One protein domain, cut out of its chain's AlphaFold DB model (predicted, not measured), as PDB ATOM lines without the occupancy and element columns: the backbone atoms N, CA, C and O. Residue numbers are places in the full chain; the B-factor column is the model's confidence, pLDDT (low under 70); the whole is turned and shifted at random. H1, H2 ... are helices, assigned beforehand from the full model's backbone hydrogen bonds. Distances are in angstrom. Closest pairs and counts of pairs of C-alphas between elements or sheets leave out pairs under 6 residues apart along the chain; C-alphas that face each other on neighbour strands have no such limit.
ATOM      1  N   GLY A  48     -32.294 -10.690 -15.002       81.75
ATOM      2  CA  GLY A  48     -33.198 -10.265 -16.063       81.75
ATOM      3  C   GLY A  48     -34.658 -10.456 -15.632       81.75
ATOM      4  O   GLY A  48     -34.962 -11.291 -14.784       81.75
ATOM      5  N   ALA A  49     -35.588  -9.698 -16.222       85.00
ATOM      6  CA  ALA A  49     -37.012  -9.800 -15.873       85.00
ATOM      7  C   ALA A  49     -37.577 -11.227 -16.051       85.00
ATOM      8  O   ALA A  49     -38.430 -11.647 -15.278       85.00
ATOM      9  N   GLU A  50     -37.073 -11.966 -17.043       87.81
ATOM     10  CA  GLU A  50     -37.439 -13.361 -17.311       87.81
ATOM     11  C   GLU A  50     -36.872 -14.326 -16.257       87.81
ATOM     12  O   GLU A  50     -37.604 -15.144 -15.712       87.81
ATOM     13  N   GLU A  51     -35.600 -14.177 -15.881       89.75
ATOM     14  CA  GLU A  51     -34.967 -14.998 -14.839       89.75
ATOM     15  C   GLU A  51     -35.600 -14.763 -13.461       89.75
ATOM     16  O   GLU A  51     -35.756 -15.699 -12.679       89.75
ATOM     17  N   ALA A  52     -36.007 -13.522 -13.174       90.31
ATOM     18  CA  ALA A  52     -36.746 -13.190 -11.962       90.31
ATOM     19  C   ALA A  52     -38.127 -13.866 -11.924       90.31
ATOM     20  O   ALA A  52     -38.554 -14.316 -10.863       90.31
ATOM     21  N   GLN A  53     -38.807 -13.969 -13.071       91.75
ATOM     22  CA  GLN A  53     -40.070 -14.698 -13.176       91.75
ATOM     23  C   GLN A  53     -39.863 -16.205 -12.976       91.75
ATOM     24  O   GLN A  53     -40.576 -16.811 -12.184       91.75
ATOM     25  N   TRP A  54     -38.869 -16.805 -13.637       94.06
ATOM     26  CA  TRP A  54     -38.555 -18.229 -13.472       94.06
ATOM     27  C   TRP A  54     -38.201 -18.592 -12.036       94.06
ATOM     28  O   TRP A  54     -38.605 -19.644 -11.550       94.06
ATOM     29  N   LEU A  55     -37.456 -17.725 -11.350       94.38
ATOM     30  CA  LEU A  55     -37.129 -17.926  -9.946       94.38
ATOM     31  C   LEU A  55     -38.392 -17.961  -9.074       94.38
ATOM     32  O   LEU A  55     -38.488 -18.798  -8.179       94.38
ATOM     33  N   GLU A  56     -39.364 -17.087  -9.337       94.94
ATOM     34  CA  GLU A  56     -40.638 -17.101  -8.616       94.94
ATOM     35  C   GLU A  56     -41.438 -18.380  -8.908       94.94
ATOM     36  O   GLU A  56     -41.884 -19.042  -7.976       94.94
ATOM     37  N   GLU A  57     -41.532 -18.788 -10.177       95.12
ATOM     38  CA  GLU A  57     -42.217 -20.024 -10.586       95.12
ATOM     39  C   GLU A  57     -41.586 -21.277  -9.950       95.12
ATOM     40  O   GLU A  57     -42.292 -22.177  -9.495       95.12
ATOM     41  N   LEU A  58     -40.253 -21.339  -9.868       96.56
ATOM     42  CA  LEU A  58     -39.542 -22.443  -9.216       96.56
ATOM     43  C   LEU A  58     -39.772 -22.463  -7.699       96.56
ATOM     44  O   LEU A  58     -39.933 -23.537  -7.121       96.56
ATOM     45  N   ARG A  59     -39.819 -21.297  -7.043       97.00
ATOM     46  CA  ARG A  59     -40.127 -21.194  -5.606       97.00
ATOM     47  C   ARG A  59     -41.568 -21.586  -5.302       97.00
ATOM     48  O   ARG A  59     -41.801 -22.304  -4.329       97.00
ATOM     49  N   GLU A  60     -42.514 -21.155  -6.132       97.69
ATOM     50  CA  GLU A  60     -43.912 -21.577  -6.039       97.69
ATOM     51  C   GLU A  60     -44.004 -23.097  -6.182       97.69
ATOM     52  O   GLU A  60     -44.491 -23.767  -5.272       97.69
ATOM     53  N   ASN A  61     -43.400 -23.665  -7.229       97.38
ATOM     54  CA  ASN A  61     -43.363 -25.109  -7.432       97.38
ATOM     55  C   ASN A  61     -42.716 -25.857  -6.249       97.38
ATOM     56  O   ASN A  61     -43.212 -26.900  -5.824       97.38
ATOM     57  N   ARG A  62     -41.647 -25.309  -5.657       97.06
ATOM     58  CA  ARG A  62     -40.983 -25.889  -4.480       97.06
ATOM     59  C   ARG A  62     -41.888 -25.916  -3.255       97.06
ATOM     60  O   ARG A  62     -41.865 -26.896  -2.503       97.06
ATOM     61  N   SER A  63     -42.660 -24.851  -3.059       97.19
ATOM     62  CA  SER A  63     -43.659 -24.757  -1.999       97.19
ATOM     63  C   SER A  63     -44.816 -25.727  -2.241       97.19
ATOM     64  O   SER A  63     -45.239 -26.404  -1.308       97.19
ATOM     65  N   GLU A  64     -45.318 -25.825  -3.473       97.12
ATOM     66  CA  GLU A  64     -46.408 -26.733  -3.849       97.12
ATOM     67  C   GLU A  64     -46.031 -28.198  -3.628       97.12
ATOM     68  O   GLU A  64     -46.762 -28.937  -2.968       97.12
ATOM     69  N   VAL A  65     -44.865 -28.609  -4.128       96.94
ATOM     70  CA  VAL A  65     -44.360 -29.976  -3.974       96.94
ATOM     71  C   VAL A  65     -44.074 -30.294  -2.501       96.94
ATOM     72  O   VAL A  65     -44.398 -31.386  -2.036       96.94
ATOM     73  N   GLY A  66     -43.536 -29.337  -1.736       96.81
ATOM     74  CA  GLY A  66     -43.366 -29.489  -0.287       96.81
ATOM     75  C   GLY A  66     -44.700 -29.685   0.439       96.81
ATOM     76  O   GLY A  66     -44.842 -30.604   1.241       96.81
ATOM     77  N   ALA A  67     -45.713 -28.885   0.099       97.31
ATOM     78  CA  ALA A  67     -47.053 -29.012   0.668       97.31
ATOM     79  C   ALA A  67     -47.748 -30.325   0.261       97.31
ATOM     80  O   ALA A  67     -48.516 -30.883   1.046       97.31
ATOM     81  N   GLN A  68     -47.496 -30.831  -0.952       97.31
ATOM     82  CA  GLN A  68     -47.949 -32.157  -1.374       97.31
ATOM     83  C   GLN A  68     -47.301 -33.254  -0.526       97.31
ATOM     84  O   GLN A  68     -48.027 -34.081   0.025       97.31
ATOM     85  N   GLN A  69     -45.975 -33.223  -0.362       97.31
ATOM     86  CA  GLN A  69     -45.246 -34.181   0.467       97.31
ATOM     87  C   GLN A  69     -45.763 -34.186   1.908       97.31
ATOM     88  O   GLN A  69     -46.084 -35.246   2.433       97.31
ATOM     89  N   GLU A  70     -45.884 -33.027   2.552       96.44
ATOM     90  CA  GLU A  70     -46.374 -32.943   3.933       96.44
ATOM     91  C   GLU A  70     -47.795 -33.497   4.082       96.44
ATOM     92  O   GLU A  70     -48.059 -34.287   4.991       96.44
ATOM     93  N   ARG A  71     -48.702 -33.118   3.173       97.38
ATOM     94  CA  ARG A  71     -50.098 -33.571   3.194       97.38
ATOM     95  C   ARG A  71     -50.203 -35.082   3.018       97.38
ATOM     96  O   ARG A  71     -50.795 -35.747   3.862       97.38
ATOM     97  N   GLU A  72     -49.631 -35.617   1.942       96.56
ATOM     98  CA  GLU A  72     -49.722 -37.046   1.625       96.56
ATOM     99  C   GLU A  72     -49.081 -37.906   2.715       96.56
ATOM    100  O   GLU A  72     -49.600 -38.968   3.055       96.56
ATOM    101  N   ARG A  73     -47.988 -37.425   3.314       95.38
ATOM    102  CA  ARG A  73     -47.338 -38.131   4.414       95.38
ATOM    103  C   ARG A  73     -48.179 -38.144   5.681       95.38
ATOM    104  O   ARG A  73     -48.325 -39.197   6.289       95.38
ATOM    105  N   ALA A  74     -48.761 -37.009   6.064       95.62
ATOM    106  CA  ALA A  74     -49.637 -36.947   7.232       95.62
ATOM    107  C   ALA A  74     -50.870 -37.855   7.067       95.62
ATOM    108  O   ALA A  74     -51.293 -38.517   8.017       95.62
ATOM    109  N   GLU A  75     -51.430 -37.916   5.857       95.00
ATOM    110  CA  GLU A  75     -52.532 -38.820   5.520       95.00
ATOM    111  C   GLU A  75     -52.106 -40.296   5.594       95.00
ATOM    112  O   GLU A  75     -52.828 -41.114   6.167       95.00
ATOM    113  N   ALA A  76     -50.927 -40.640   5.069       95.56
ATOM    114  CA  ALA A  76     -50.399 -42.002   5.097       95.56
ATOM    115  C   ALA A  76     -50.021 -42.463   6.515       95.56
ATOM    116  O   ALA A  76     -50.386 -43.569   6.911       95.56
ATOM    117  N   GLU A  77     -49.363 -41.616   7.308       94.94
ATOM    118  CA  GLU A  77     -48.945 -41.917   8.684       94.94
ATOM    119  C   GLU A  77     -50.138 -42.276   9.580       94.94
ATOM    120  O   GLU A  77     -50.068 -43.207  10.384       94.94
ATOM    121  N   ALA A  78     -51.276 -41.604   9.390       94.56
ATOM    122  CA  ALA A  78     -52.508 -41.912  10.111       94.56
ATOM    123  C   ALA A  78     -53.087 -43.301   9.770       94.56
ATOM    124  O   ALA A  78     -53.853 -43.862  10.557       94.56
ATOM    125  N   LEU A  79     -52.748 -43.855   8.603       95.88
ATOM    126  CA  LEU A  79     -53.260 -45.132   8.098       95.88
ATOM    127  C   LEU A  79     -52.272 -46.290   8.267       95.88
ATOM    128  O   LEU A  79     -52.695 -47.452   8.262       95.88
ATOM    129  N   LEU A  80     -50.982 -45.991   8.388       96.88
ATOM    130  CA  LEU A  80     -49.875 -46.938   8.317       96.88
ATOM    131  C   LEU A  80     -49.039 -46.890   9.605       96.88
ATOM    132  O   LEU A  80     -47.927 -46.372   9.597       96.88
ATOM    133  N   PRO A  81     -49.542 -47.429  10.731       96.50
ATOM    134  CA  PRO A  81     -48.753 -47.480  11.956       96.50
ATOM    135  C   PRO A  81     -47.528 -48.378  11.754       96.50
ATOM    136  O   PRO A  81     -47.662 -49.490  11.237       96.50
ATOM    137  N   LEU A  82     -46.355 -47.909  12.174       97.62
ATOM    138  CA  LEU A  82     -45.120 -48.694  12.175       97.62
ATOM    139  C   LEU A  82     -45.031 -49.602  13.415       97.62
ATOM    140  O   LEU A  82     -45.555 -49.239  14.476       97.62
ATOM    141  N   PRO A  83     -44.354 -50.763  13.316       97.94
ATOM    142  CA  PRO A  83     -43.974 -51.550  14.482       97.94
ATOM    143  C   PRO A  83     -42.977 -50.776  15.360       97.94
ATOM    144  O   PRO A  83     -42.344 -49.805  14.939       97.94
ATOM    145  N   ALA A  84     -42.838 -51.198  16.617       96.25
ATOM    146  CA  ALA A  84     -42.011 -50.486  17.583       96.25
ATOM    147  C   ALA A  84     -40.533 -50.429  17.150       96.25
ATOM    148  O   ALA A  84     -39.910 -51.449  16.871       96.25
ATOM    149  N   GLY A  85     -39.955 -49.226  17.161       95.62
ATOM    150  CA  GLY A  85     -38.538 -49.005  16.857       95.62
ATOM    151  C   GLY A  85     -38.188 -48.923  15.366       95.62
ATOM    152  O   GLY A  85     -37.021 -48.676  15.061       95.62
ATOM    153  N   ALA A  86     -39.155 -49.109  14.462       97.06
ATOM    154  CA  ALA A  86     -39.010 -48.725  13.061       97.06
ATOM    155  C   ALA A  86     -39.321 -47.231  12.878       97.06
ATOM    156  O   ALA A  86     -40.154 -46.666  13.593       97.06
ATOM    157  N   GLU A  87     -38.662 -46.603  11.909       96.62
ATOM    158  CA  GLU A  87     -38.814 -45.187  11.578       96.62
ATOM    159  C   GLU A  87     -39.050 -45.002  10.070       96.62
ATOM    160  O   GLU A  87     -38.626 -45.807   9.239       96.62
ATOM    161  N   TRP A  88     -39.748 -43.928   9.703       95.44
ATOM    162  CA  TRP A  88     -39.902 -43.549   8.298       95.44
ATOM    163  C   TRP A  88     -38.548 -43.195   7.692       95.44
ATOM    164  O   TRP A  88     -37.743 -42.528   8.352       95.44
ATOM    165  N   SER A  89     -38.319 -43.590   6.439       92.38
ATOM    166  CA  SER A  89     -37.092 -43.231   5.745       92.38
ATOM    167  C   SER A  89     -36.955 -41.717   5.616       92.38
ATOM    168  O   SER A  89     -37.918 -40.941   5.711       92.38
ATOM    169  N   THR A  90     -35.725 -41.277   5.362       83.38
ATOM    170  CA  THR A  90     -35.472 -39.865   5.065       83.38
ATOM    171  C   THR A  90     -36.320 -39.372   3.890       83.38
ATOM    172  O   THR A  90     -36.584 -40.091   2.928       83.38
ATOM    173  N   PHE A  91     -36.769 -38.121   3.992       80.62
ATOM    174  CA  PHE A  91     -37.708 -37.545   3.034       80.62
ATOM    175  C   PHE A  91     -37.058 -37.292   1.679       80.62
ATOM    176  O   PHE A  91     -35.889 -36.905   1.604       80.62
ATOM    177  N   GLU A  92     -37.868 -37.427   0.625       83.19
ATOM    178  CA  GLU A  92     -37.486 -37.037  -0.728       83.19
ATOM    179  C   GLU A  92     -36.992 -35.588  -0.724       83.19
ATOM    180  O   GLU A  92     -37.655 -34.687  -0.190       83.19
ATOM    181  N   ARG A  93     -35.809 -35.374  -1.304       87.94
ATOM    182  CA  ARG A  93     -35.189 -34.055  -1.411       87.94
ATOM    183  C   ARG A  93     -35.359 -33.555  -2.832       87.94
ATOM    184  O   ARG A  93     -35.067 -34.257  -3.787       87.94
ATOM    185  N   PHE A  94     -35.717 -32.291  -2.980       93.44
ATOM    186  CA  PHE A  94     -35.961 -31.694  -4.292       93.44
ATOM    187  C   PHE A  94     -34.680 -31.085  -4.865       93.44
ATOM    188  O   PHE A  94     -34.659 -29.919  -5.238       93.44
ATOM    189  N   ALA A  95     -33.596 -31.870  -4.900       91.44
ATOM    190  CA  ALA A  95     -32.244 -31.380  -5.178       91.44
ATOM    191  C   ALA A  95     -32.134 -30.642  -6.520       91.44
ATOM    192  O   ALA A  95     -31.523 -29.582  -6.580       91.44
ATOM    193  N   GLU A  96     -32.775 -31.150  -7.574       90.19
ATOM    194  CA  GLU A  96     -32.786 -30.498  -8.892       90.19
ATOM    195  C   GLU A  96     -33.521 -29.149  -8.876       90.19
ATOM    196  O   GLU A  96     -33.159 -28.222  -9.601       90.19
ATOM    197  N   LEU A  97     -34.568 -29.027  -8.059       94.00
ATOM    198  CA  LEU A  97     -35.339 -27.796  -7.913       94.00
ATOM    199  C   LEU A  97     -34.576 -26.780  -7.054       94.00
ATOM    200  O   LEU A  97     -34.452 -25.619  -7.438       94.00
ATOM    201  N   ASP A  98     -34.006 -27.245  -5.941       94.94
ATOM    202  CA  ASP A  98     -33.172 -26.452  -5.038       94.94
ATOM    203  C   ASP A  98     -31.915 -25.927  -5.768       94.94
ATOM    204  O   ASP A  98     -31.577 -24.752  -5.633       94.94
ATOM    205  N   GLU A  99     -31.271 -26.741  -6.616       94.19
ATOM    206  CA  GLU A  99     -30.113 -26.326  -7.424       94.19
ATOM    207  C   GLU A  99     -30.483 -25.228  -8.433       94.19
ATOM    208  O   GLU A  99     -29.771 -24.231  -8.561       94.19
ATOM    209  N   GLN A 100     -31.600 -25.373  -9.156       94.12
ATOM    210  CA  GLN A 100     -32.043 -24.354 -10.115       94.12
ATOM    211  C   GLN A 100     -32.336 -23.014  -9.426       94.12
ATOM    212  O   GLN A 100     -31.952 -21.963  -9.947       94.12
ATOM    213  N   ILE A 101     -32.972 -23.057  -8.251       94.44
ATOM    214  CA  ILE A 101     -33.238 -21.877  -7.420       94.44
ATOM    215  C   ILE A 101     -31.917 -21.226  -6.997       94.44
ATOM    216  O   ILE A 101     -31.724 -20.040  -7.264       94.44
ATOM    217  N   GLU A 102     -30.984 -21.990  -6.421       94.44
ATOM    218  CA  GLU A 102     -29.695 -21.469  -5.945       94.44
ATOM    219  C   GLU A 102     -28.891 -20.813  -7.079       94.44
ATOM    220  O   GLU A 102     -28.320 -19.731  -6.915       94.44
ATOM    221  N   ARG A 103     -28.876 -21.423  -8.268       91.44
ATOM    222  CA  ARG A 103     -28.163 -20.870  -9.425       91.44
ATOM    223  C   ARG A 103     -28.759 -19.559  -9.923       91.44
ATOM    224  O   ARG A 103     -28.001 -18.653 -10.285       91.44
ATOM    225  N   LEU A 104     -30.088 -19.455  -9.969       91.12
ATOM    226  CA  LEU A 104     -30.774 -18.224 -10.359       91.12
ATOM    227  C   LEU A 104     -30.584 -17.138  -9.294       91.12
ATOM    228  O   LEU A 104     -30.244 -16.013  -9.641       91.12
ATOM    229  N   GLU A 105     -30.687 -17.464  -8.007       91.94
ATOM    230  CA  GLU A 105     -30.396 -16.527  -6.910       91.94
ATOM    231  C   GLU A 105     -28.946 -16.028  -6.940       91.94
ATOM    232  O   GLU A 105     -28.685 -14.844  -6.721       91.94
ATOM    233  N   GLY A 106     -28.006 -16.914  -7.272       88.69
ATOM    234  CA  GLY A 106     -26.590 -16.597  -7.438       88.69
ATOM    235  C   GLY A 106     -26.238 -15.915  -8.762       88.69
ATOM    236  O   GLY A 106     -25.060 -15.652  -9.009       88.69
ATOM    237  N   GLY A 107     -27.211 -15.657  -9.645       84.62
ATOM    238  CA  GLY A 107     -26.972 -14.984 -10.923       84.62
ATOM    239  C   GLY A 107     -26.185 -15.793 -11.953       84.62
ATOM    240  O   GLY A 107     -25.662 -15.234 -12.915       84.62
ATOM    241  N   SER A 108     -26.061 -17.102 -11.739       84.12
ATOM    242  CA  SER A 108     -25.312 -18.015 -12.609       84.12
ATOM    243  C   SER A 108     -26.145 -18.542 -13.781       84.12
ATOM    244  O   SER A 108     -25.626 -19.294 -14.610       84.12
ATOM    245  N   GLY A 109     -27.427 -18.162 -13.843       81.50
ATOM    246  CA  GLY A 109     -28.393 -18.684 -14.804       81.50
ATOM    247  C   GLY A 109     -28.641 -20.187 -14.628       81.50
ATOM    248  O   GLY A 109     -28.080 -20.851 -13.751       81.50
ATOM    249  N   LEU A 110     -29.475 -20.754 -15.494       85.75
ATOM    250  CA  LEU A 110     -29.740 -22.195 -15.505       85.75
ATOM    251  C   LEU A 110     -28.487 -23.013 -15.870       85.75
ATOM    252  O   LEU A 110     -27.450 -22.480 -16.287       85.75
ATOM    253  N   SER A 111     -28.562 -24.330 -15.687       81.00
ATOM    254  CA  SER A 111     -27.476 -25.235 -16.065       81.00
ATOM    255  C   SER A 111     -27.214 -25.197 -17.574       81.00
ATOM    256  O   SER A 111     -28.094 -24.900 -18.382       81.00
ATOM    257  N   SER A 112     -25.970 -25.478 -17.977       71.75
ATOM    258  CA  SER A 112     -25.559 -25.375 -19.382       71.75
ATOM    259  C   SER A 112     -26.449 -26.241 -20.284       71.75
ATOM    260  O   SER A 112     -26.539 -27.450 -20.095       71.75
ATOM    261  N   GLY A 113     -27.106 -25.612 -21.262       71.38
ATOM    262  CA  GLY A 113     -28.020 -26.277 -22.197       71.38
ATOM    263  C   GLY A 113     -29.503 -26.196 -21.820       71.38
ATOM    264  O   GLY A 113     -30.341 -26.486 -22.672       71.38
ATOM    265  N   GLN A 114     -29.848 -25.747 -20.611       78.81
ATOM    266  CA  GLN A 114     -31.229 -25.412 -20.263       78.81
ATOM    267  C   GLN A 114     -31.580 -24.012 -20.769       78.81
ATOM    268  O   GLN A 114     -30.858 -23.044 -20.543       78.81
ATOM    269  N   THR A 115     -32.704 -23.922 -21.475       82.31
ATOM    270  CA  THR A 115     -33.281 -22.657 -21.958       82.31
ATOM    271  C   THR A 115     -34.468 -22.198 -21.116       82.31
ATOM    272  O   THR A 115     -34.853 -21.041 -21.212       82.31
ATOM    273  N   HIS A 116     -35.011 -23.089 -20.280       87.31
ATOM    274  CA  HIS A 116     -36.141 -22.853 -19.389       87.31
ATOM    275  C   HIS A 116     -35.986 -23.670 -18.098       87.31
ATOM    276  O   HIS A 116     -35.352 -24.732 -18.140       87.31
ATOM    277  N   PRO A 117     -36.565 -23.199 -16.977       90.12
ATOM    278  CA  PRO A 117     -36.619 -23.953 -15.732       90.12
ATOM    279  C   PRO A 117     -37.393 -25.263 -15.909       90.12
ATOM    280  O   PRO A 117     -38.338 -25.356 -16.696       90.12
ATOM    281  N   MET A 118     -37.000 -26.276 -15.146       92.31
ATOM    282  CA  MET A 118     -37.665 -27.571 -15.083       92.31
ATOM    283  C   MET A 118     -38.419 -27.694 -13.755       92.31
ATOM    284  O   MET A 118     -37.778 -27.934 -12.728       92.31
ATOM    285  N   PRO A 119     -39.757 -27.527 -13.748       92.62
ATOM    286  CA  PRO A 119     -40.551 -27.745 -12.547       92.62
ATOM    287  C   PRO A 119     -40.636 -29.239 -12.221       92.62
ATOM    288  O   PRO A 119     -40.683 -30.082 -13.120       92.62
ATOM    289  N   LEU A 120     -40.739 -29.557 -10.933       94.94
ATOM    290  CA  LEU A 120     -41.028 -30.903 -10.457       94.94
ATOM    291  C   LEU A 120     -42.535 -31.095 -10.292       94.94
ATOM    292  O   LEU A 120     -43.244 -30.224  -9.787       94.94
ATOM    293  N   ARG A 121     -43.034 -32.251 -10.725       94.06
ATOM    294  CA  ARG A 121     -44.433 -32.649 -10.559       94.06
ATOM    295  C   ARG A 121     -44.487 -34.114 -10.180       94.06
ATOM    296  O   ARG A 121     -43.883 -34.938 -10.861       94.06
ATOM    297  N   TYR A 122     -45.234 -34.406  -9.127       94.56
ATOM    298  CA  TYR A 122     -45.504 -35.760  -8.674       94.56
ATOM    299  C   TYR A 122     -46.971 -36.090  -8.904       94.56
ATOM    300  O   TYR A 122     -47.833 -35.210  -8.871       94.56
ATOM    301  N   GLU A 123     -47.243 -37.362  -9.163       94.25
ATOM    302  CA  GLU A 123     -48.610 -37.864  -9.196       94.25
ATOM    303  C   GLU A 123     -49.214 -37.838  -7.787       94.25
ATOM    304  O   GLU A 123     -48.494 -37.920  -6.787       94.25
ATOM    305  N   ASP A 124     -50.538 -37.725  -7.709       93.00
ATOM    306  CA  ASP A 124     -51.248 -37.791  -6.434       93.00
ATOM    307  C   ASP A 124     -50.965 -39.135  -5.744       93.00
ATOM    308  O   ASP A 124     -51.142 -40.205  -6.328       93.00
ATOM    309  N   GLY A 125     -50.548 -39.078  -4.480       93.06
ATOM    310  CA  GLY A 125     -50.239 -40.257  -3.671       93.06
ATOM    311  C   GLY A 125     -48.815 -40.789  -3.837       93.06
ATOM    312  O   GLY A 125     -48.486 -41.803  -3.219       93.06
ATOM    313  N   PHE A 126     -47.954 -40.121  -4.612       93.75
ATOM    314  CA  PHE A 126     -46.551 -40.509  -4.760       93.75
ATOM    315  C   PHE A 126     -45.839 -40.636  -3.404       93.75
ATOM    316  O   PHE A 126     -45.259 -41.681  -3.111       93.75
ATOM    317  N   PHE A 127     -45.921 -39.633  -2.525       95.38
ATOM    318  CA  PHE A 127     -45.216 -39.666  -1.238       95.38
ATOM    319  C   PHE A 127     -45.865 -40.639  -0.254       95.38
ATOM    320  O   PHE A 127     -45.170 -41.286   0.528       95.38
ATOM    321  N   ALA A 128     -47.188 -40.797  -0.328       95.25
ATOM    322  CA  ALA A 128     -47.888 -41.819   0.441       95.25
ATOM    323  C   ALA A 128     -47.474 -43.241   0.013       95.25
ATOM    324  O   ALA A 128     -47.385 -44.135   0.855       95.25
ATOM    325  N   SER A 129     -47.171 -43.448  -1.274       93.81
ATOM    326  CA  SER A 129     -46.676 -44.730  -1.785       93.81
ATOM    327  C   SER A 129     -45.285 -45.072  -1.246       93.81
ATOM    328  O   SER A 129     -45.051 -46.219  -0.872       93.81
ATOM    329  N   LEU A 130     -44.400 -44.078  -1.097       94.12
ATOM    330  CA  LEU A 130     -43.091 -44.272  -0.464       94.12
ATOM    331  C   LEU A 130     -43.247 -44.711   0.997       94.12
ATOM    332  O   LEU A 130     -42.651 -45.698   1.412       94.12
ATOM    333  N   MET A 131     -44.143 -44.064   1.749       96.38
ATOM    334  CA  MET A 131     -44.437 -44.491   3.123       96.38
ATOM    335  C   MET A 131     -45.051 -45.893   3.185       96.38
ATOM    336  O   MET A 131     -44.761 -46.659   4.097       96.38
ATOM    337  N   ALA A 132     -45.878 -46.280   2.216       96.06
ATOM    338  CA  ALA A 132     -46.393 -47.645   2.157       96.06
ATOM    339  C   ALA A 132     -45.287 -48.684   1.905       96.06
ATOM    340  O   ALA A 132     -45.414 -49.808   2.388       96.06
ATOM    341  N   ILE A 133     -44.212 -48.332   1.193       94.81
ATOM    342  CA  ILE A 133     -43.037 -49.200   1.018       94.81
ATOM    343  C   ILE A 133     -42.280 -49.345   2.344       94.81
ATOM    344  O   ILE A 133     -42.030 -50.472   2.766       94.81
ATOM    345  N   ASP A 134     -42.004 -48.244   3.049       96.88
ATOM    346  CA  ASP A 134     -41.365 -48.287   4.376       96.88
ATOM    347  C   ASP A 134     -42.180 -49.122   5.368       96.88
ATOM    348  O   ASP A 134     -41.642 -49.952   6.100       96.88
ATOM    349  N   TRP A 135     -43.500 -48.945   5.361       97.81
ATOM    350  CA  TRP A 135     -44.417 -49.702   6.204       97.81
ATOM    351  C   TRP A 135     -44.384 -51.204   5.887       97.81
ATOM    352  O   TRP A 135     -44.370 -52.021   6.809       97.81
ATOM    353  N   GLN A 136     -44.322 -51.580   4.603       96.88
ATOM    354  CA  GLN A 136     -44.159 -52.977   4.182       96.88
ATOM    355  C   GLN A 136     -42.834 -53.554   4.687       96.88
ATOM    356  O   GLN A 136     -42.830 -54.620   5.299       96.88
ATOM    357  N   CYS A 137     -41.728 -52.834   4.485       97.44
ATOM    358  CA  CYS A 137     -40.407 -53.213   4.984       97.44
ATOM    359  C   CYS A 137     -40.411 -53.423   6.504       97.44
ATOM    360  O   CYS A 137     -39.928 -54.447   6.994       97.44
ATOM    361  N   ALA A 138     -41.007 -52.491   7.248       98.44
ATOM    362  CA  ALA A 138     -41.054 -52.534   8.699       98.44
ATOM    363  C   ALA A 138     -41.801 -53.770   9.205       98.44
ATOM    364  O   ALA A 138     -41.235 -54.562   9.959       98.44
ATOM    365  N   TRP A 139     -43.037 -53.986   8.753       98.44
ATOM    366  CA  TRP A 139     -43.840 -55.120   9.208       98.44
ATOM    367  C   TRP A 139     -43.326 -56.466   8.712       98.44
ATOM    368  O   TRP A 139     -43.438 -57.459   9.430       98.44
ATOM    369  N   LEU A 140     -42.716 -56.513   7.526       98.25
ATOM    370  CA  LEU A 140     -42.083 -57.731   7.045       98.25
ATOM    371  C   LEU A 140     -40.850 -58.087   7.887       98.25
ATOM    372  O   LEU A 140     -40.691 -59.242   8.280       98.25
ATOM    373  N   SER A 141     -40.017 -57.100   8.226       98.12
ATOM    374  CA  SER A 141     -38.863 -57.308   9.108       98.12
ATOM    375  C   SER A 141     -39.271 -57.690  10.537       98.12
ATOM    376  O   SER A 141     -38.632 -58.547  11.147       98.12
ATOM    377  N   GLU A 142     -40.376 -57.130  11.047       98.19
ATOM    378  CA  GLU A 142     -40.979 -57.534  12.320       98.19
ATOM    379  C   GLU A 142     -41.390 -59.007  12.271       98.19
ATOM    380  O   GLU A 142     -40.947 -59.783  13.116       98.19
ATOM    381  N   ALA A 143     -42.154 -59.420  11.253       97.69
ATOM    382  CA  ALA A 143     -42.596 -60.805  11.104       97.69
ATOM    383  C   ALA A 143     -41.416 -61.790  11.092       97.69
ATOM    384  O   ALA A 143     -41.436 -62.773  11.835       97.69
ATOM    385  N   VAL A 144     -40.371 -61.497  10.308       97.06
ATOM    386  CA  VAL A 144     -39.146 -62.310  10.254       97.06
ATOM    387  C   VAL A 144     -38.482 -62.389  11.629       97.06
ATOM    388  O   VAL A 144     -38.286 -63.485  12.148       97.06
ATOM    389  N   SER A 145     -38.225 -61.247  12.273       96.25
ATOM    390  CA  SER A 145     -37.541 -61.220  13.574       96.25
ATOM    391  C   SER A 145     -38.309 -61.959  14.681       96.25
ATOM    392  O   SER A 145     -37.706 -62.604  15.539       96.25
ATOM    393  N   GLN A 146     -39.646 -61.913  14.657       97.06
ATOM    394  CA  GLN A 146     -40.484 -62.611  15.631       97.06
ATOM    395  C   GLN A 146     -40.536 -64.120  15.364       97.06
ATOM    396  O   GLN A 146     -40.541 -64.895  16.326       97.06
ATOM    397  N   TYR A 147     -40.529 -64.560  14.098       96.19
ATOM    398  CA  TYR A 147     -40.377 -65.980  13.766       96.19
ATOM    399  C   TYR A 147     -39.018 -66.514  14.227       96.19
ATOM    400  O   TYR A 147     -38.988 -67.531  14.925       96.19
ATOM    401  N   ASP A 148     -37.932 -65.788  13.959       93.38
ATOM    402  CA  ASP A 148     -36.575 -66.167  14.372       93.38
ATOM    403  C   ASP A 148     -36.430 -66.224  15.906       93.38
ATOM    404  O   ASP A 148     -35.735 -67.083  16.457       93.38
ATOM    405  N   ALA A 149     -37.143 -65.353  16.626       93.94
ATOM    406  CA  ALA A 149     -37.214 -65.359  18.088       93.94
ATOM    407  C   ALA A 149     -38.162 -66.432  18.670       93.94
ATOM    408  O   ALA A 149     -38.250 -66.582  19.893       93.94
ATOM    409  N   GLY A 150     -38.897 -67.169  17.830       95.31
ATOM    410  CA  GLY A 150     -39.894 -68.160  18.245       95.31
ATOM    411  C   GLY A 150     -41.187 -67.564  18.823       95.31
ATOM    412  O   GLY A 150     -41.975 -68.281  19.447       95.31
ATOM    413  N   ASN A 151     -41.431 -66.266  18.632       96.75
ATOM    414  CA  ASN A 151     -42.623 -65.564  19.101       96.75
ATOM    415  C   ASN A 151     -43.739 -65.595  18.045       96.75
ATOM    416  O   ASN A 151     -44.026 -64.614  17.359       96.75
ATOM    417  N   LEU A 152     -44.392 -66.751  17.935       96.62
ATOM    418  CA  LEU A 152     -45.348 -67.024  16.858       96.62
ATOM    419  C   LEU A 152     -46.562 -66.089  16.844       96.62
ATOM    420  O   LEU A 152     -47.049 -65.756  15.770       96.62
ATOM    421  N   THR A 153     -47.051 -65.665  18.013       97.69
ATOM    422  CA  THR A 153     -48.202 -64.751  18.090       97.69
ATOM    423  C   THR A 153     -47.860 -63.402  17.467       97.69
ATOM    424  O   THR A 153     -48.572 -62.954  16.578       97.69
ATOM    425  N   ALA A 154     -46.739 -62.792  17.863       97.44
ATOM    426  CA  ALA A 154     -46.341 -61.495  17.319       97.44
ATOM    427  C   ALA A 154     -46.002 -61.573  15.821       97.44
ATOM    428  O   ALA A 154     -46.332 -60.663  15.066       97.44
ATOM    429  N   ALA A 155     -45.398 -62.680  15.375       97.25
ATOM    430  CA  ALA A 155     -45.134 -62.907  13.957       97.25
ATOM    431  C   ALA A 155     -46.435 -62.967  13.133       97.25
ATOM    432  O   ALA A 155     -46.530 -62.354  12.070       97.25
ATOM    433  N   GLN A 156     -47.460 -63.661  13.637       97.56
ATOM    434  CA  GLN A 156     -48.771 -63.730  12.986       97.56
ATOM    435  C   GLN A 156     -49.487 -62.377  12.979       97.56
ATOM    436  O   GLN A 156     -50.038 -62.009  11.943       97.56
ATOM    437  N   ASP A 157     -49.415 -61.608  14.067       98.25
ATOM    438  CA  ASP A 157     -49.983 -60.255  14.131       98.25
ATOM    439  C   ASP A 157     -49.349 -59.328  13.071       98.25
ATOM    440  O   ASP A 157     -50.043 -58.549  12.408       98.25
ATOM    441  N   ALA A 158     -48.033 -59.434  12.856       98.25
ATOM    442  CA  ALA A 158     -47.325 -58.689  11.812       98.25
ATOM    443  C   ALA A 158     -47.770 -59.106  10.397       98.25
ATOM    444  O   ALA A 158     -48.041 -58.253   9.548       98.25
ATOM    445  N   VAL A 159     -47.926 -60.410  10.151       97.94
ATOM    446  CA  VAL A 159     -48.446 -60.945   8.880       97.94
ATOM    447  C   VAL A 159     -49.888 -60.491   8.620       97.94
ATOM    448  O   VAL A 159     -50.217 -60.073   7.510       97.94
ATOM    449  N   GLU A 160     -50.764 -60.538   9.624       98.12
ATOM    450  CA  GLU A 160     -52.139 -60.038   9.505       98.12
ATOM    451  C   GLU A 160     -52.171 -58.533   9.235       98.12
ATOM    452  O   GLU A 160     -52.959 -58.065   8.408       98.12
ATOM    453  N   THR A 161     -51.263 -57.782   9.860       98.31
ATOM    454  CA  THR A 161     -51.103 -56.351   9.602       98.31
ATOM    455  C   THR A 161     -50.748 -56.096   8.138       98.31
ATOM    456  O   THR A 161     -51.435 -55.292   7.506       98.31
ATOM    457  N   LEU A 162     -49.786 -56.827   7.560       97.88
ATOM    458  CA  LEU A 162     -49.457 -56.764   6.128       97.88
ATOM    459  C   LEU A 162     -50.680 -57.081   5.252       97.88
ATOM    460  O   LEU A 162     -51.072 -56.270   4.414       97.88
ATOM    461  N   ARG A 163     -51.372 -58.198   5.499       97.94
ATOM    462  CA  ARG A 163     -52.579 -58.577   4.737       97.94
ATOM    463  C   ARG A 163     -53.664 -57.494   4.759       97.94
ATOM    464  O   ARG A 163     -54.307 -57.244   3.733       97.94
ATOM    465  N   SER A 164     -53.834 -56.814   5.897       96.94
ATOM    466  CA  SER A 164     -54.836 -55.752   6.077       96.94
ATOM    467  C   SER A 164     -54.625 -54.540   5.164       96.94
ATOM    468  O   SER A 164     -55.545 -53.742   4.980       96.94
ATOM    469  N   PHE A 165     -53.440 -54.383   4.558       97.06
ATOM    470  CA  PHE A 165     -53.179 -53.289   3.626       97.06
ATOM    471  C   PHE A 165     -54.163 -53.281   2.457       97.06
ATOM    472  O   PHE A 165     -54.579 -52.205   2.049       97.06
ATOM    473  N   THR A 166     -54.612 -54.454   1.991       95.31
ATOM    474  CA  THR A 166     -55.598 -54.602   0.899       95.31
ATOM    475  C   THR A 166     -56.933 -53.893   1.156       95.31
ATOM    476  O   THR A 166     -57.651 -53.566   0.213       95.31
ATOM    477  N   GLU A 167     -57.258 -53.622   2.419       94.06
ATOM    478  CA  GLU A 167     -58.485 -52.940   2.835       94.06
ATOM    479  C   GLU A 167     -58.298 -51.420   2.985       94.06
ATOM    480  O   GLU A 167     -59.268 -50.684   3.185       94.06
ATOM    481  N   LYS A 168     -57.057 -50.919   2.896       92.31
ATOM    482  CA  LYS A 168     -56.743 -49.495   3.046       92.31
ATOM    483  C   LYS A 168     -56.976 -48.743   1.732       92.31
ATOM    484  O   LYS A 168     -56.712 -49.286   0.661       92.31
ATOM    485  N   PRO A 169     -57.353 -47.448   1.782       89.81
ATOM    486  CA  PRO A 169     -57.491 -46.620   0.578       89.81
ATOM    487  C   PRO A 169     -56.236 -46.599  -0.310       89.81
ATOM    488  O   PRO A 169     -56.346 -46.515  -1.530       89.81
ATOM    489  N   LEU A 170     -55.052 -46.727   0.299       89.94
ATOM    490  CA  LEU A 170     -53.763 -46.746  -0.393       89.94
ATOM    491  C   LEU A 170     -53.553 -47.988  -1.271       89.94
ATOM    492  O   LEU A 170     -52.781 -47.912  -2.220       89.94
ATOM    493  N   ALA A 171     -54.260 -49.096  -1.028       90.69
ATOM    494  CA  ALA A 171     -54.086 -50.340  -1.783       90.69
ATOM    495  C   ALA A 171     -54.330 -50.183  -3.290       90.69
ATOM    496  O   ALA A 171     -53.728 -50.894  -4.088       90.69
ATOM    497  N   ALA A 172     -55.177 -49.232  -3.695       87.75
ATOM    498  CA  ALA A 172     -55.473 -48.982  -5.105       87.75
ATOM    499  C   ALA A 172     -54.237 -48.545  -5.915       87.75
ATOM    500  O   ALA A 172     -54.192 -48.782  -7.121       87.75
ATOM    501  N   ALA A 173     -53.234 -47.948  -5.261       87.12
ATOM    502  CA  ALA A 173     -51.962 -47.579  -5.882       87.12
ATOM    503  C   ALA A 173     -50.983 -48.765  -6.012       87.12
ATOM    504  O   ALA A 173     -49.941 -48.631  -6.647       87.12
ATOM    505  N   PHE A 174     -51.318 -49.932  -5.446       91.12
ATOM    506  CA  PHE A 174     -50.481 -51.135  -5.425       91.12
ATOM    507  C   PHE A 174     -51.217 -52.318  -6.075       91.12
ATOM    508  O   PHE A 174     -51.623 -53.256  -5.385       91.12
ATOM    509  N   PRO A 175     -51.400 -52.312  -7.410       90.06
ATOM    510  CA  PRO A 175     -52.169 -53.347  -8.106       90.06
ATOM    511  C   PRO A 175     -51.580 -54.757  -7.944       90.06
ATOM    512  O   PRO A 175     -52.323 -55.735  -7.970       90.06
ATOM    513  N   ASP A 176     -50.268 -54.860  -7.722       93.12
ATOM    514  CA  ASP A 176     -49.552 -56.129  -7.564       93.12
ATOM    515  C   ASP A 176     -49.385 -56.559  -6.095       93.12
ATOM    516  O   ASP A 176     -48.660 -57.513  -5.807       93.12
ATOM    517  N   TYR A 177     -50.056 -55.894  -5.145       95.19
ATOM    518  CA  TYR A 177     -49.881 -56.185  -3.718       95.19
ATOM    519  C   TYR A 177     -50.265 -57.623  -3.343       95.19
ATOM    520  O   TYR A 177     -49.610 -58.249  -2.516       95.19
ATOM    521  N   SER A 178     -51.288 -58.194  -3.984       95.25
ATOM    522  CA  SER A 178     -51.649 -59.602  -3.769       95.25
ATOM    523  C   SER A 178     -50.518 -60.553  -4.169       95.25
ATOM    524  O   SER A 178     -50.220 -61.486  -3.431       95.25
ATOM    525  N   SER A 179     -49.836 -60.277  -5.284       95.69
ATOM    526  CA  SER A 179     -48.669 -61.050  -5.727       95.69
ATOM    527  C   SER A 179     -47.499 -60.911  -4.749       95.69
ATOM    528  O   SER A 179     -46.789 -61.881  -4.497       95.69
ATOM    529  N   TYR A 180     -47.309 -59.718  -4.175       95.00
ATOM    530  CA  TYR A 180     -46.324 -59.485  -3.117       95.00
ATOM    531  C   TYR A 180     -46.618 -60.337  -1.872       95.00
ATOM    532  O   TYR A 180     -45.714 -61.007  -1.371       95.00
ATOM    533  N   LEU A 181     -47.876 -60.371  -1.412       96.62
ATOM    534  CA  LEU A 181     -48.274 -61.204  -0.275       96.62
ATOM    535  C   LEU A 181     -47.959 -62.679  -0.546       96.62
ATOM    536  O   LEU A 181     -47.264 -63.308   0.247       96.62
ATOM    537  N   GLU A 182     -48.406 -63.211  -1.685       96.44
ATOM    538  CA  GLU A 182     -48.195 -64.614  -2.064       96.44
ATOM    539  C   GLU A 182     -46.711 -64.996  -2.159       96.44
ATOM    540  O   GLU A 182     -46.339 -66.111  -1.794       96.44
ATOM    541  N   ALA A 183     -45.864 -64.086  -2.646       94.75
ATOM    542  CA  ALA A 183     -44.446 -64.355  -2.855       94.75
ATOM    543  C   ALA A 183     -43.604 -64.242  -1.576       94.75
ATOM    544  O   ALA A 183     -42.647 -65.000  -1.423       94.75
ATOM    545  N   PHE A 184     -43.927 -63.300  -0.684       95.62
ATOM    546  CA  PHE A 184     -43.006 -62.887   0.384       95.62
ATOM    547  C   PHE A 184     -43.593 -62.929   1.794       95.62
ATOM    548  O   PHE A 184     -42.829 -63.000   2.753       95.62
ATOM    549  N   VAL A 185     -44.920 -62.887   1.939       96.12
ATOM    550  CA  VAL A 185     -45.591 -62.832   3.249       96.12
ATOM    551  C   VAL A 185     -46.228 -64.172   3.602       96.12
ATOM    552  O   VAL A 185     -45.999 -64.700   4.684       96.12
ATOM    553  N   GLU A 186     -47.001 -64.751   2.684       95.12
ATOM    554  CA  GLU A 186     -47.686 -66.033   2.880       95.12
ATOM    555  C   GLU A 186     -46.749 -67.226   3.142       95.12
ATOM    556  O   GLU A 186     -47.137 -68.102   3.919       95.12
ATOM    557  N   PRO A 187     -45.534 -67.300   2.557       94.69
ATOM    558  CA  PRO A 187     -44.609 -68.397   2.842       94.69
ATOM    559  C   PRO A 187     -43.975 -68.346   4.237       94.69
ATOM    560  O   PRO A 187     -43.393 -69.344   4.654       94.69
ATOM    561  N   LEU A 188     -44.066 -67.217   4.953       94.56
ATOM    562  CA  LEU A 188     -43.368 -67.041   6.224       94.56
ATOM    563  C   LEU A 188     -43.848 -68.018   7.297       94.56
ATOM    564  O   LEU A 188     -45.045 -68.133   7.580       94.56
ATOM    565  N   GLY A 189     -42.889 -68.648   7.970       92.00
ATOM    566  CA  GLY A 189     -43.148 -69.533   9.093       92.00
ATOM    567  C   GLY A 189     -41.959 -69.684  10.047       92.00
ATOM    568  O   GLY A 189     -40.881 -69.158   9.791       92.00
ATOM    569  N   PRO A 190     -42.127 -70.454  11.140       86.81
ATOM    570  CA  PRO A 190     -41.125 -70.602  12.206       86.81
ATOM    571  C   PRO A 190     -39.769 -71.177  11.767       86.81
ATOM    572  O   PRO A 190     -38.814 -71.128  12.531       86.81
ATOM    573  N   GLU A 191     -39.707 -71.789  10.586       82.62
ATOM    574  CA  GLU A 191     -38.510 -72.448  10.048       82.62
ATOM    575  C   GLU A 191     -38.170 -71.960   8.630       82.62
ATOM    576  O   GLU A 191     -37.245 -72.486   8.015       82.62
ATOM    577  N   ASP A 192     -38.924 -70.992   8.099       88.81
ATOM    578  CA  ASP A 192     -38.770 -70.498   6.730       88.81
ATOM    579  C   ASP A 192     -39.106 -69.002   6.672       88.81
ATOM    580  O   ASP A 192     -40.270 -68.596   6.601       88.81
ATOM    581  N   THR A 193     -38.061 -68.181   6.760       92.00
ATOM    582  CA  THR A 193     -38.108 -66.721   6.583       92.00
ATOM    583  C   THR A 193     -37.338 -66.267   5.336       92.00
ATOM    584  O   THR A 193     -37.349 -65.082   4.990       92.00
ATOM    585  N   ASP A 194     -36.734 -67.210   4.604       90.75
ATOM    586  CA  ASP A 194     -35.811 -66.959   3.492       90.75
ATOM    587  C   ASP A 194     -36.491 -66.234   2.324       90.75
ATOM    588  O   ASP A 194     -35.864 -65.437   1.622       90.75
ATOM    589  N   ALA A 195     -37.790 -66.475   2.120       88.75
ATOM    590  CA  ALA A 195     -38.567 -65.811   1.078       88.75
ATOM    591  C   ALA A 195     -38.580 -64.280   1.248       88.75
ATOM    592  O   ALA A 195     -38.563 -63.559   0.253       88.75
ATOM    593  N   ALA A 196     -38.554 -63.770   2.483       91.06
ATOM    594  CA  ALA A 196     -38.587 -62.335   2.754       91.06
ATOM    595  C   ALA A 196     -37.221 -61.650   2.610       91.06
ATOM    596  O   ALA A 196     -37.160 -60.449   2.342       91.06
ATOM    597  N   THR A 197     -36.108 -62.376   2.745       87.25
ATOM    598  CA  THR A 197     -34.769 -61.766   2.746       87.25
ATOM    599  C   THR A 197     -34.482 -60.928   1.491       87.25
ATOM    600  O   THR A 197     -34.058 -59.780   1.641       87.25
ATOM    601  N   PRO A 198     -34.751 -61.394   0.251       88.44
ATOM    602  CA  PRO A 198     -34.467 -60.609  -0.951       88.44
ATOM    603  C   PRO A 198     -35.244 -59.291  -1.028       88.44
ATOM    604  O   PRO A 198     -34.735 -58.326  -1.593       88.44
ATOM    605  N   THR A 199     -36.459 -59.241  -0.472       91.69
ATOM    606  CA  THR A 199     -37.285 -58.025  -0.482       91.69
ATOM    607  C   THR A 199     -36.961 -57.072   0.667       91.69
ATOM    608  O   THR A 199     -37.338 -55.908   0.581       91.69
ATOM    609  N   LEU A 200     -36.254 -57.527   1.708       94.94
ATOM    610  CA  LEU A 200     -35.785 -56.677   2.807       94.94
ATOM    611  C   LEU A 200     -34.434 -56.003   2.508       94.94
ATOM    612  O   LEU A 200     -34.157 -54.937   3.045       94.94
ATOM    613  N   LEU A 201     -33.619 -56.566   1.607       92.00
ATOM    614  CA  LEU A 201     -32.327 -55.992   1.198       92.00
ATOM    615  C   LEU A 201     -32.375 -54.539   0.678       92.00
ATOM    616  O   LEU A 201     -31.472 -53.778   1.022       92.00
ATOM    617  N   PRO A 202     -33.341 -54.129  -0.169       92.56
ATOM    618  CA  PRO A 202     -33.399 -52.756  -0.664       92.56
ATOM    619  C   PRO A 202     -34.071 -51.775   0.310       92.56
ATOM    620  O   PRO A 202     -34.128 -50.587   0.003       92.56
ATOM    621  N   CYS A 203     -34.609 -52.245   1.441       95.19
ATOM    622  CA  CYS A 203     -35.299 -51.389   2.401       95.19
ATOM    623  C   CYS A 203     -34.332 -50.414   3.083       95.19
ATOM    624  O   CYS A 203     -33.181 -50.751   3.369       95.19
ATOM    625  N   ALA A 204     -34.821 -49.211   3.396       94.19
ATOM    626  CA  ALA A 204     -34.070 -48.257   4.198       94.19
ATOM    627  C   ALA A 204     -33.783 -48.860   5.589       94.19
ATOM    628  O   ALA A 204     -34.717 -49.363   6.225       94.19
ATOM    629  N   PRO A 205     -32.531 -48.829   6.088       94.31
ATOM    630  CA  PRO A 205     -32.194 -49.415   7.383       94.31
ATOM    631  C   PRO A 205     -33.058 -48.884   8.530       94.31
ATOM    632  O   PRO A 205     -33.456 -49.649   9.404       94.31
ATOM    633  N   GLU A 206     -33.382 -47.591   8.531       94.56
ATOM    634  CA  GLU A 206     -34.240 -46.972   9.543       94.56
ATOM    635  C   GLU A 206     -35.673 -47.531   9.563       94.56
ATOM    636  O   GLU A 206     -36.284 -47.606  10.630       94.56
ATOM    637  N   SER A 207     -36.174 -48.011   8.423       96.44
ATOM    638  CA  SER A 207     -37.504 -48.616   8.303       96.44
ATOM    639  C   SER A 207     -37.548 -50.073   8.743       96.44
ATOM    640  O   SER A 207     -38.631 -50.627   8.897       96.44
ATOM    641  N   LEU A 208     -36.400 -50.702   8.994       97.44
ATOM    642  CA  LEU A 208     -36.327 -52.061   9.520       97.44
ATOM    643  C   LEU A 208     -36.355 -52.054  11.052       97.44
ATOM    644  O   LEU A 208     -35.705 -51.230  11.715       97.44
ATOM    645  N   VAL A 209     -37.052 -53.025  11.647       97.06
ATOM    646  CA  VAL A 209     -37.067 -53.146  13.110       97.06
ATOM    647  C   VAL A 209     -35.654 -53.424  13.642       97.06
ATOM    648  O   VAL A 209     -34.880 -54.134  12.990       97.06
ATOM    649  N   PRO A 210     -35.273 -52.877  14.815       95.25
ATOM    650  CA  PRO A 210     -33.918 -53.029  15.350       95.25
ATOM    651  C   PRO A 210     -33.463 -54.488  15.447       95.25
ATOM    652  O   PRO A 210     -32.343 -54.808  15.061       95.25
ATOM    653  N   ALA A 211     -34.364 -55.378  15.878       92.38
ATOM    654  CA  ALA A 211     -34.077 -56.800  16.030       92.38
ATOM    655  C   ALA A 211     -33.655 -57.470  14.714       92.38
ATOM    656  O   ALA A 211     -32.796 -58.343  14.730       92.38
ATOM    657  N   TYR A 212     -34.218 -57.051  13.576       92.12
ATOM    658  CA  TYR A 212     -33.827 -57.575  12.270       92.12
ATOM    659  C   TYR A 212     -32.463 -57.027  11.834       92.12
ATOM    660  O   TYR A 212     -31.604 -57.789  11.399       92.12
ATOM    661  N   ARG A 213     -32.216 -55.721  12.010       90.38
ATOM    662  CA  ARG A 213     -30.940 -55.085  11.627       90.38
ATOM    663  C   ARG A 213     -29.726 -55.758  12.262       90.38
ATOM    664  O   ARG A 213     -28.761 -56.046  11.566       90.38
ATOM    665  N   GLU A 214     -29.813 -56.071  13.552       86.56
ATOM    666  CA  GLU A 214     -28.733 -56.721  14.308       86.56
ATOM    667  C   GLU A 214     -28.370 -58.123  13.788       86.56
ATOM    668  O   GLU A 214     -27.297 -58.633  14.104       86.56
ATOM    669  N   THR A 215     -29.250 -58.762  13.009       79.81
ATOM    670  CA  THR A 215     -29.016 -60.105  12.452       79.81
ATOM    671  C   THR A 215     -28.385 -60.098  11.060       79.81
ATOM    672  O   THR A 215     -27.874 -61.132  10.628       79.81
ATOM    673  N   VAL A 216     -28.424 -58.961  10.357       76.62
ATOM    674  CA  VAL A 216     -27.973 -58.830   8.958       76.62
ATOM    675  C   VAL A 216     -26.637 -58.074   8.843       76.62
ATOM    676  O   VAL A 216     -25.985 -58.156   7.801       76.62
ATOM    677  N   GLU A 217     -26.208 -57.376   9.901       58.88
ATOM    678  CA  GLU A 217     -24.858 -56.790  10.037       58.88
ATOM    679  C   GLU A 217     -23.774 -57.835  10.362       58.88
ATOM    680  O   GLU A 217     -22.671 -57.734   9.767       58.88
TER     681      GLU A 217
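AT A GLANCE: This is residues 48 to 217 of the 217 residues of an uncharacterized protein of Serinibacter salmoneus (UniProt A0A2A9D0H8). Picture a long, two-part helical body: at one end H3 is the core of a cluster of five shorter helices, H4 to H8, and from the start of H3 the longest helix, H1, reaches away as an arm, with H2 folded back on it near the far end. The last part of H1 overlaps the first part of H3, and these two make most of the length. The printed part has 170 residues with eight named helices, H1 to H8 in order along the chain, and no named strand; the class is all helix. The whole is loose, with a radius of gyration of the C-alphas of 20.6 A, and elongated, spanning 67 by 35 by 25 A.

HOW THE PARTS SIT: Start at H1, residues 49 to 79. Its residues 51 to 62 alone touch H2, residues 95 to 105, in a hairpin with a shallow tilt of 30 degrees, opposite ways; the closest C-alphas, of Leu 55 and Ile 101, are 6.1 A apart. Further on, residues 68 to 77 of H1 touch residues 126 to 132 of H3, which spans residues 126 to 148; the closest C-alphas, of Glu 72 and Ala 128, are 5.2 A apart, and the tilt of 36 degrees, the same way, is only just steep. H3 is the hub, touching five helices. It forms a hairpin with H4, residues 152 to 167, at 22 degrees, a shallow tilt; the closest C-alphas, of Ala 143 and Ala 155, are 4.4 A apart. H4 touches H6, residues 177 to 185, at the C-alphas of Val 159 and Val 185, its closest pair, 6.6 A apart. H3 also touches H5, residues 169 to 173, closest at the C-alphas of Ser 129 and Ala 173, 7.3 A; H7, residues 197 to 200, closest at those of Cys 137 and Leu 200, 6.2 A; and H8, residues 210 to 216, about perpendicular at 75 degrees, closest at those of Ser 145 and Tyr 212, 5.4 A. H2 and H3 are apart. Every O i to N i+4 pair is within hydrogen-bond range in H2, H3 and H6, against 26 of 27 in H1, 9 of 12 in H4, 0 of 1 in H5 and 1 of 3 in H8, where O i to N i+3 gives 1 of 2 in H5 and 3 of 4 in H8; H7 is too short for an i+4 pair.

IN THESE COORDINATES: Find C-alpha 49 at (-37.012, -9.800, -15.873); from there H1 runs 45.7 A to C-alpha 79. H2 measures 15.1 A. H3 begins at C-alpha 126, (-46.551, -40.509, -4.760), and runs 33.5 A; H4 runs 23.8 A, H5 8.6 A, H6 10.5 A and H7 5.2 A. H8, 10.5 A long, ends at C-alpha 216, (-27.973, -58.830, 8.958).

THE WHOLE: Look for the two C-alphas farthest apart at Ala 49 and Glu 191, 67.8 A. The printed part has no cut and ends at the chain's last residue, 217. The links H1 to H2, H2 to H3 and H6 to H7 are long. The mean pLDDT of the printed part is 92.9, and residue 217 is under 70.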